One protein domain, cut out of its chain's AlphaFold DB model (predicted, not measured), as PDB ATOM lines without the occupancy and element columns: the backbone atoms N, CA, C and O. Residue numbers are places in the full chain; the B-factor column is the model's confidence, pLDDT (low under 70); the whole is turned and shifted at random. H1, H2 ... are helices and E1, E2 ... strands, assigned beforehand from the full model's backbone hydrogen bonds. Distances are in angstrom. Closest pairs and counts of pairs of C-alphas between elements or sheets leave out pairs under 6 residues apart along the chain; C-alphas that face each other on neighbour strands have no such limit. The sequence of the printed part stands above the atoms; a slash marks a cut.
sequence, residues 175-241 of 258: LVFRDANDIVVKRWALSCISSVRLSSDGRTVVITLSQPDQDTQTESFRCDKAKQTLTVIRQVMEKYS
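This is residues 175 to 241 of the 258 residues of an uncharacterized protein of Paragonimus westermani (UniProt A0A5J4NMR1). A twisted three-stranded sheet, E3, E4 and E5, has one helix, H1, laid over one face near its E3 edge, while a small two-stranded hairpin, E1 and E2, forms a second, separate sheet joined to the first through a tight link. Across the larger sheet the order is E3, E4, E5, antiparallel throughout; E1 and E2 are antiparallel too. The printed part has 67 residues with five named strands and one named helix, in the order E1, E2, E3, E4, E5, H1, and its class is mixed, helices and strands. It is compact, with a radius of gyration of the C-alphas of 12.0 A, and spans 33 by 27 by 24 A.

In the larger sheet, E3 is residues 193 to 198, 14.6 A from first to last C-alpha; E4 is residues 204 to 211, 22.5 A; and E5 is residues 214 to 222, 24.9 A. C-alpha 193 is at (213.812, 204.030, 157.468). H1, residues 226 to 240, measures 20.9 A and ends with C-alpha 240 at (204.190, 197.523, 158.086). E1, residues 175 to 178, is 9.9 A long and begins with C-alpha 175 at (211.607, 202.010, 166.112). E2, residues 184 to 189, is 14.0 A long.

E3, E4 and E5 form a meander, each strand the antiparallel neighbour of the one before. The hairpin E3 and E4 has N 197 and O 206 within hydrogen-bond range at 2.9 A, and the hairpin E4 and E5 has N 207 and O 219 at 2.8 A. E3 and E5 are edge strands and E4 is an inner strand; the sheet is twisted, with C-alphas up to 4.0 A off its best plane. H1 is on this sheet at a height of 9.7 A, giving two layers, a helix on one face of a sheet. It lies over E3 and runs along the strands, at 23 degrees to E3 on the local plane. The closest C-alphas of H1 and E3 are those of Leu 230 and Val 196, 7.0 A apart. Every O i to N i+4 pair in H1 is within hydrogen-bond range. In the hairpin E1 and E2, N 177 and O 186 are within hydrogen-bond range at 2.9 A. E2 and E3 meet only through their link. E1 is apart from E3, E4, E5 and H1, and E2 is apart from E4, E5 and H1.

The two C-alphas farthest apart, those of Asp 213 and Asp 224, are 33.7 A from each other. The printed part has no cut, and its five links are tight. The mean pLDDT of the printed part is 75.6; residues 182 to 183, 212 to 214 and 239 to 241 are under 70.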
ATOM      1  N   LEU A 175     210.465 202.775 165.638       70.62
ATOM      2  CA  LEU A 175     211.607 202.010 166.112       70.62
ATOM      3  C   LEU A 175     212.245 202.784 167.268       70.62
ATOM      4  O   LEU A 175     212.632 203.946 167.119       70.62
ATOM      5  N   VAL A 176     212.323 202.147 168.431       75.31
ATOM      6  CA  VAL A 176     212.854 202.756 169.651       75.31
ATOM      7  C   VAL A 176     214.147 202.053 170.032       75.31
ATOM      8  O   VAL A 176     214.159 200.840 170.221       75.31
ATOM      9  N   PHE A 177     215.218 202.826 170.179       73.06
ATOM     10  CA  PHE A 177     216.511 202.335 170.642       73.06
ATOM     11  C   PHE A 177     216.642 202.624 172.121       73.06
ATOM     12  O   PHE A 177     216.476 203.769 172.557       73.06
ATOM     13  N   ARG A 178     216.947 201.577 172.876       71.81
ATOM     14  CA  ARG A 178     217.149 201.643 174.315       71.81
ATOM     15  C   ARG A 178     218.572 201.244 174.647       71.81
ATOM     16  O   ARG A 178     219.134 200.382 173.971       71.81
ATOM     17  N   ASP A 179     219.150 201.904 175.637       70.81
ATOM     18  CA  ASP A 179     220.442 201.504 176.179       70.81
ATOM     19  C   ASP A 179     220.290 200.335 177.170       70.81
ATOM     20  O   ASP A 179     219.197 199.814 177.399       70.81
ATOM     21  N   ALA A 180     221.404 199.921 177.775       71.44
ATOM     22  CA  ALA A 180     221.420 198.862 178.783       71.44
ATOM     23  C   ALA A 180     220.641 199.215 180.070       71.44
ATOM     24  O   ALA A 180     220.344 198.319 180.857       71.44
ATOM     25  N   ASN A 181     220.295 200.489 180.277       72.06
ATOM     26  CA  ASN A 181     219.537 200.982 181.425       72.06
ATOM     27  C   ASN A 181     218.044 201.176 181.104       72.06
ATOM     28  O   ASN A 181     217.339 201.818 181.880       72.06
ATOM     29  N   ASP A 182     217.562 200.658 179.965       62.09
ATOM     30  CA  ASP A 182     216.188 200.841 179.465       62.09
ATOM     31  C   ASP A 182     215.827 202.312 179.154       62.09
ATOM     32  O   ASP A 182     214.660 202.666 178.953       62.09
ATOM     33  N   ILE A 183     216.826 203.191 179.044       65.38
ATOM     34  CA  ILE A 183     216.621 204.589 178.676       65.38
ATOM     35  C   ILE A 183     216.469 204.668 177.164       65.38
ATOM     36  O   ILE A 183     217.293 204.170 176.397       65.38
ATOM     37  N   VAL A 184     215.404 205.332 176.715       72.00
ATOM     38  CA  VAL A 184     215.196 205.580 175.289       72.00
ATOM     39  C   VAL A 184     216.206 206.610 174.794       72.00
ATOM     40  O   VAL A 184     216.060 207.801 175.063       72.00
ATOM     41  N   VAL A 185     217.188 206.144 174.027       70.94
ATOM     42  CA  VAL A 185     218.245 206.976 173.441       70.94
ATOM     43  C   VAL A 185     217.769 207.610 172.139       70.94
ATOM     44  O   VAL A 185     218.023 208.785 171.892       70.94
ATOM     45  N   LYS A 186     217.059 206.846 171.296       72.75
ATOM     46  CA  LYS A 186     216.576 207.316 169.986       72.75
ATOM     47  C   LYS A 186     215.185 206.779 169.670       72.75
ATOM     48  O   LYS A 186     214.813 205.682 170.089       72.75
ATOM     49  N   ARG A 187     214.418 207.561 168.909       75.69
ATOM     50  CA  ARG A 187     213.105 207.185 168.366       75.69
ATOM     51  C   ARG A 187     213.057 207.578 166.902       75.69
ATOM     52  O   ARG A 187     213.261 208.749 166.600       75.69
ATOM     53  N   TRP A 188     212.740 206.632 166.030       74.38
ATOM     54  CA  TRP A 188     212.555 206.891 164.604       74.38
ATOM     55  C   TRP A 188     211.218 206.370 164.136       74.38
ATOM     56  O   TRP A 188     210.837 205.253 164.474       74.38
ATOM     57  N   ALA A 189     210.522 207.152 163.320       74.50
ATOM     58  CA  ALA A 189     209.385 206.635 162.581       74.50
ATOM     59  C   ALA A 189     209.882 205.600 161.567       74.50
ATOM     60  O   ALA A 189     210.854 205.842 160.850       74.50
ATOM     61  N   LEU A 190     209.207 204.452 161.484       73.44
ATOM     62  CA  LEU A 190     209.500 203.424 160.483       73.44
ATOM     63  C   LEU A 190     209.392 203.985 159.060       73.44
ATOM     64  O   LEU A 190     210.094 203.513 158.176       73.44
ATOM     65  N   SER A 191     208.560 205.009 158.849       74.38
ATOM     66  CA  SER A 191     208.432 205.717 157.571       74.38
ATOM     67  C   SER A 191     209.717 206.416 157.124       74.38
ATOM     68  O   SER A 191     209.881 206.651 155.934       74.38
ATOM     69  N   CYS A 192     210.621 206.742 158.049       76.56
ATOM     70  CA  CYS A 192     211.898 207.378 157.738       76.56
ATOM     71  C   CYS A 192     213.012 206.363 157.455       76.56
ATOM     72  O   CYS A 192     214.106 206.770 157.081       76.56
ATOM     73  N   ILE A 193     212.783 205.059 157.653       79.56
ATOM     74  CA  ILE A 193     213.812 204.030 157.468       79.56
ATOM     75  C   ILE A 193     213.808 203.547 156.017       79.56
ATOM     76  O   ILE A 193     212.883 202.867 155.577       79.56
ATOM     77  N   SER A 194     214.884 203.837 155.289       83.56
ATOM     78  CA  SER A 194     215.044 203.453 153.881       83.56
ATOM     79  C   SER A 194     215.598 202.050 153.721       83.56
ATOM     80  O   SER A 194     215.164 201.291 152.858       83.56
ATOM     81  N   SER A 195     216.617 201.703 154.512       84.06
ATOM     82  CA  SER A 195     217.247 200.389 154.423       84.06
ATOM     83  C   SER A 195     217.903 199.991 155.734       84.06
ATOM     84  O   SER A 195     218.428 200.836 156.456       84.06
ATOM     85  N   VAL A 196     217.906 198.688 156.009       82.94
ATOM     86  CA  VAL A 196     218.623 198.101 157.143       82.94
ATOM     87  C   VAL A 196     219.498 196.962 156.638       82.94
ATOM     88  O   VAL A 196     219.035 196.057 155.924       82.94
ATOM     89  N   ARG A 197     220.786 197.024 156.973       87.06
ATOM     90  CA  ARG A 197     221.820 196.108 156.482       87.06
ATOM     91  C   ARG A 197     222.700 195.624 157.626       87.06
ATOM     92  O   ARG A 197     222.768 196.243 158.684       87.06
ATOM     93  N   LEU A 198     223.373 194.505 157.392       86.81
ATOM     94  CA  LEU A 198     224.438 194.024 158.259       86.81
ATOM     95  C   LEU A 198     225.772 194.550 157.727       86.81
ATOM     96  O   LEU A 198     225.993 194.539 156.516       86.81
ATOM     97  N   SER A 199     226.643 195.000 158.622       86.81
ATOM     98  CA  SER A 199     228.035 195.304 158.299       86.81
ATOM     99  C   SER A 199     228.802 194.024 157.932       86.81
ATOM    100  O   SER A 199     228.383 192.913 158.275       86.81
ATOM    101  N   SER A 200     229.935 194.171 157.243       84.31
ATOM    102  CA  SER A 200     230.810 193.063 156.826       84.31
ATOM    103  C   SER A 200     231.338 192.239 158.006       84.31
ATOM    104  O   SER A 200     231.605 191.050 157.856       84.31
ATOM    105  N   ASP A 201     231.425 192.851 159.190       83.12
ATOM    106  CA  ASP A 201     231.822 192.209 160.448       83.12
ATOM    107  C   ASP A 201     230.765 191.241 161.020       83.12
ATOM    108  O   ASP A 201     231.046 190.485 161.952       83.12
ATOM    109  N   GLY A 202     229.533 191.274 160.503       81.31
ATOM    110  CA  GLY A 202     228.411 190.471 160.980       81.31
ATOM    111  C   GLY A 202     227.894 190.817 162.384       81.31
ATOM    112  O   GLY A 202     227.009 190.116 162.877       81.31
ATOM    113  N   ARG A 203     228.425 191.863 163.029       77.25
ATOM    114  CA  ARG A 203     228.139 192.267 164.422       77.25
ATOM    115  C   ARG A 203     227.496 193.645 164.527       77.25
ATOM    116  O   ARG A 203     226.999 194.015 165.591       77.25
ATOM    117  N   THR A 204     227.489 194.402 163.438       77.31
ATOM    118  CA  THR A 204     226.945 195.757 163.414       77.31
ATOM    119  C   THR A 204     225.741 195.827 162.476       77.31
ATOM    120  O   THR A 204     225.824 195.442 161.310       77.31
ATOM    121  N   VAL A 205     224.610 196.315 162.984       79.81
ATOM    122  CA  VAL A 205     223.414 196.625 162.192       79.81
ATOM    123  C   VAL A 205     223.492 198.085 161.774       79.81
ATOM    124  O   VAL A 205     223.636 198.971 162.612       79.81
ATOM    125  N   VAL A 206     223.404 198.332 160.473       81.56
ATOM    126  CA  VAL A 206     223.461 199.667 159.879       81.56
ATOM    127  C   VAL A 206     222.071 200.031 159.379       81.56
ATOM    128  O   VAL A 206     221.481 199.299 158.580       81.56
ATOM    129  N   ILE A 207     221.543 201.148 159.868       83.06
ATOM    130  CA  ILE A 207     220.217 201.661 159.536       83.06
ATOM    131  C   ILE A 207     220.390 202.981 158.800       83.06
ATOM    132  O   ILE A 207     221.062 203.893 159.272       83.06
ATOM    133  N   THR A 208     219.768 203.065 157.633       85.69
ATOM    134  CA  THR A 208     219.797 204.235 156.766       85.69
ATOM    135  C   THR A 208     218.435 204.906 156.791       85.69
ATOM    136  O   THR A 208     217.425 204.265 156.489       85.69
ATOM    137  N   LEU A 209     218.422 206.191 157.125       84.12
ATOM    138  CA  LEU A 209     217.243 207.037 157.195       84.12
ATOM    139  C   LEU A 209     217.186 207.950 155.969       84.12
ATOM    140  O   LEU A 209     218.187 208.565 155.612       84.12
ATOM    141  N   SER A 210     216.016 208.062 155.343       77.38
ATOM    142  CA  SER A 210     215.733 209.099 154.350       77.38
ATOM    143  C   SER A 210     214.715 210.052 154.943       77.38
ATOM    144  O   SER A 210     213.626 209.655 155.362       77.38
ATOM    145  N   GLN A 211     215.101 211.319 154.992       70.06
ATOM    146  CA  GLN A 211     214.184 212.417 155.225       70.06
ATOM    147  C   GLN A 211     213.940 213.126 153.889       70.06
ATOM    148  O   GLN A 211     214.849 213.184 153.064       70.06
ATOM    149  N   PRO A 212     212.725 213.647 153.653       59.41
ATOM    150  CA  PRO A 212     212.375 214.289 152.387       59.41
ATOM    151  C   PRO A 212     213.160 215.584 152.110       59.41
ATOM    152  O   PRO A 212     213.201 216.005 150.963       59.41
ATOM    153  N   ASP A 213     213.795 216.169 153.132       61.66
ATOM    154  CA  ASP A 213     214.452 217.487 153.077       61.66
ATOM    155  C   ASP A 213     215.943 217.467 153.475       61.66
ATOM    156  O   ASP A 213     216.573 218.517 153.565       61.66
ATOM    157  N   GLN A 214     216.523 216.293 153.757       62.62
ATOM    158  CA  GLN A 214     217.919 216.181 154.201       62.62
ATOM    159  C   GLN A 214     218.655 215.010 153.560       62.62
ATOM    160  O   GLN A 214     218.053 214.040 153.092       62.62
ATOM    161  N   ASP A 215     219.986 215.102 153.600       70.12
ATOM    162  CA  ASP A 215     220.877 214.015 153.227       70.12
ATOM    163  C   ASP A 215     220.569 212.737 154.006       70.12
ATOM    164  O   ASP A 215     220.131 212.726 155.160       70.12
ATOM    165  N   THR A 216     220.818 211.620 153.334       77.62
ATOM    166  CA  THR A 216     220.565 210.289 153.868       77.62
ATOM    167  C   THR A 216     221.453 210.034 155.090       77.62
ATOM    168  O   THR A 216     222.660 209.826 154.961       77.62
ATOM    169  N   GLN A 217     220.865 210.007 156.288       82.44
ATOM    170  CA  GLN A 217     221.605 209.756 157.521       82.44
ATOM    171  C   GLN A 217     221.770 208.251 157.735       82.44
ATOM    172  O   GLN A 217     220.799 207.497 157.750       82.44
ATOM    173  N   THR A 218     223.007 207.799 157.927       83.75
ATOM    174  CA  THR A 218     223.292 206.395 158.238       83.75
ATOM    175  C   THR A 218     223.830 206.273 159.652       83.75
ATOM    176  O   THR A 218     224.790 206.942 160.022       83.75
ATOM    177  N   GLU A 219     223.230 205.383 160.431       81.00
ATOM    178  CA  GLU A 219     223.668 205.073 161.782       81.00
ATOM    179  C   GLU A 219     224.003 203.594 161.929       81.00
ATOM    180  O   GLU A 219     223.375 202.725 161.323       81.00
ATOM    181  N   SER A 220     225.005 203.304 162.753       80.38
ATOM    182  CA  SER A 220     225.502 201.950 162.971       80.38
ATOM    183  C   SER A 220     225.400 201.566 164.445       80.38
ATOM    184  O   SER A 220     225.758 202.337 165.332       80.38
ATOM    185  N   PHE A 221     224.894 200.362 164.700       79.25
ATOM    186  CA  PHE A 221     224.644 199.828 166.035       79.25
ATOM    187  C   PHE A 221     225.299 198.461 166.176       79.25
ATOM    188  O   PHE A 221     224.918 197.497 165.505       79.25
ATOM    189  N   ARG A 222     226.280 198.353 167.072       77.69
ATOM    190  CA  ARG A 222     226.882 197.065 167.426       77.69
ATOM    191  C   ARG A 222     225.916 196.279 168.308       77.69
ATOM    192  O   ARG A 222     225.376 196.823 169.266       77.69
ATOM    193  N   CYS A 223     225.714 195.002 168.004       71.25
ATOM    194  CA  CYS A 223     224.896 194.124 168.833       71.25
ATOM    195  C   CYS A 223     225.341 192.662 168.737       71.25
ATOM    196  O   CYS A 223     225.741 192.174 167.681       71.25
ATOM    197  N   ASP A 224     225.206 191.936 169.846       73.81
ATOM    198  CA  ASP A 224     225.654 190.539 169.947       73.81
ATOM    199  C   ASP A 224     224.814 189.585 169.087       73.81
ATOM    200  O   ASP A 224     225.274 188.529 168.659       73.81
ATOM    201  N   LYS A 225     223.571 189.983 168.789       76.75
ATOM    202  CA  LYS A 225     222.607 189.226 167.981       76.75
ATOM    203  C   LYS A 225     222.233 189.948 166.685       76.75
ATOM    204  O   LYS A 225     221.083 189.897 166.255       76.75
ATOM    205  N   ALA A 226     223.200 190.592 166.031       72.88
ATOM    206  CA  ALA A 226     222.973 191.455 164.867       72.88
ATOM    207  C   ALA A 226     222.153 190.828 163.731       72.88
ATOM    208  O   ALA A 226     221.249 191.471 163.198       72.88
ATOM    209  N   LYS A 227     222.396 189.554 163.406       75.69
ATOM    210  CA  LYS A 227     221.601 188.827 162.404       75.69
ATOM    211  C   LYS A 227     220.134 188.678 162.820       75.69
ATOM    212  O   LYS A 227     219.251 188.906 162.004       75.69
ATOM    213  N   GLN A 228     219.872 188.327 164.081       77.56
ATOM    214  CA  GLN A 228     218.509 188.157 164.591       77.56
ATOM    215  C   GLN A 228     217.780 189.503 164.656       77.56
ATOM    216  O   GLN A 228     216.647 189.606 164.190       77.56
ATOM    217  N   THR A 229     218.450 190.545 165.152       76.31
ATOM    218  CA  THR A 229     217.924 191.914 165.193       76.31
ATOM    219  C   THR A 229     217.552 192.412 163.798       76.31
ATOM    220  O   THR A 229     216.456 192.933 163.607       76.31
ATOM    221  N   LEU A 230     218.419 192.197 162.801       77.06
ATOM    222  CA  LEU A 230     218.136 192.547 161.408       77.06
ATOM    223  C   LEU A 230     216.879 191.840 160.886       77.06
ATOM    224  O   LEU A 230     216.037 192.488 160.269       77.06
ATOM    225  N   THR A 231     216.746 190.535 161.133       73.88
ATOM    226  CA  THR A 231     215.575 189.753 160.709       73.88
ATOM    227  C   THR A 231     214.292 190.294 161.328       73.88
ATOM    228  O   THR A 231     213.325 190.512 160.606       73.88
ATOM    229  N   VAL A 232     214.294 190.578 162.634       75.50
ATOM    230  CA  VAL A 232     213.126 191.132 163.336       75.50
ATOM    231  C   VAL A 232     212.759 192.506 162.779       75.50
ATOM    232  O   VAL A 232     211.601 192.737 162.437       75.50
ATOM    233  N   ILE A 233     213.734 193.407 162.626       75.88
ATOM    234  CA  ILE A 233     213.484 194.744 162.072       75.88
ATOM    235  C   ILE A 233     212.932 194.637 160.646       75.88
ATOM    236  O   ILE A 233     211.982 195.341 160.318       75.88
ATOM    237  N   ARG A 234     213.465 193.734 159.812       79.06
ATOM    238  CA  ARG A 234     212.958 193.503 158.451       79.06
ATOM    239  C   ARG A 234     211.537 192.961 158.437       79.06
ATOM    240  O   ARG A 234     210.724 193.497 157.701       79.06
ATOM    241  N   GLN A 235     211.219 191.972 159.268       77.38
ATOM    242  CA  GLN A 235     209.861 191.429 159.373       77.38
ATOM    243  C   GLN A 235     208.856 192.497 159.809       77.38
ATOM    244  O   GLN A 235     207.758 192.582 159.265       77.38
ATOM    245  N   VAL A 236     209.237 193.342 160.771       72.50
ATOM    246  CA  VAL A 236     208.422 194.481 161.207       72.50
ATOM    247  C   VAL A 236     208.275 195.482 160.061       72.50
ATOM    248  O   VAL A 236     207.156 195.866 159.734       72.50
ATOM    249  N   MET A 237     209.370 195.870 159.406       71.50
ATOM    250  CA  MET A 237     209.321 196.767 158.253       71.50
ATOM    251  C   MET A 237     208.447 196.214 157.130       71.50
ATOM    252  O   MET A 237     207.675 196.979 156.587       71.50
ATOM    253  N   GLU A 238     208.520 194.927 156.803       75.25
ATOM    254  CA  GLU A 238     207.746 194.288 155.735       75.25
ATOM    255  C   GLU A 238     206.260 194.191 156.089       75.25
ATOM    256  O   GLU A 238     205.413 194.611 155.307       75.25
ATOM    257  N   LYS A 239     205.939 193.765 157.316       68.69
ATOM    258  CA  LYS A 239     204.564 193.738 157.839       68.69
ATOM    259  C   LYS A 239     203.896 195.111 157.794       68.69
ATOM    260  O   LYS A 239     202.675 195.217 157.684       68.69
ATOM    261  N   TYR A 240     204.686 196.163 157.966       65.12
ATOM    262  CA  TYR A 240     204.190 197.523 158.086       65.12
ATOM    263  C   TYR A 240     204.511 198.416 156.890       65.12
ATOM    264  O   TYR A 240     204.041 199.562 156.890       65.12
ATOM    265  N   SER A 241     205.252 197.907 155.905       58.66
ATOM    266  CA  SER A 241     205.458 198.536 154.611       58.66
ATOM    267  C   SER A 241     204.129 198.425 153.882       58.66
ATOM    268  O   SER A 241     203.590 197.321 153.765       58.66
TER     269      SER A 241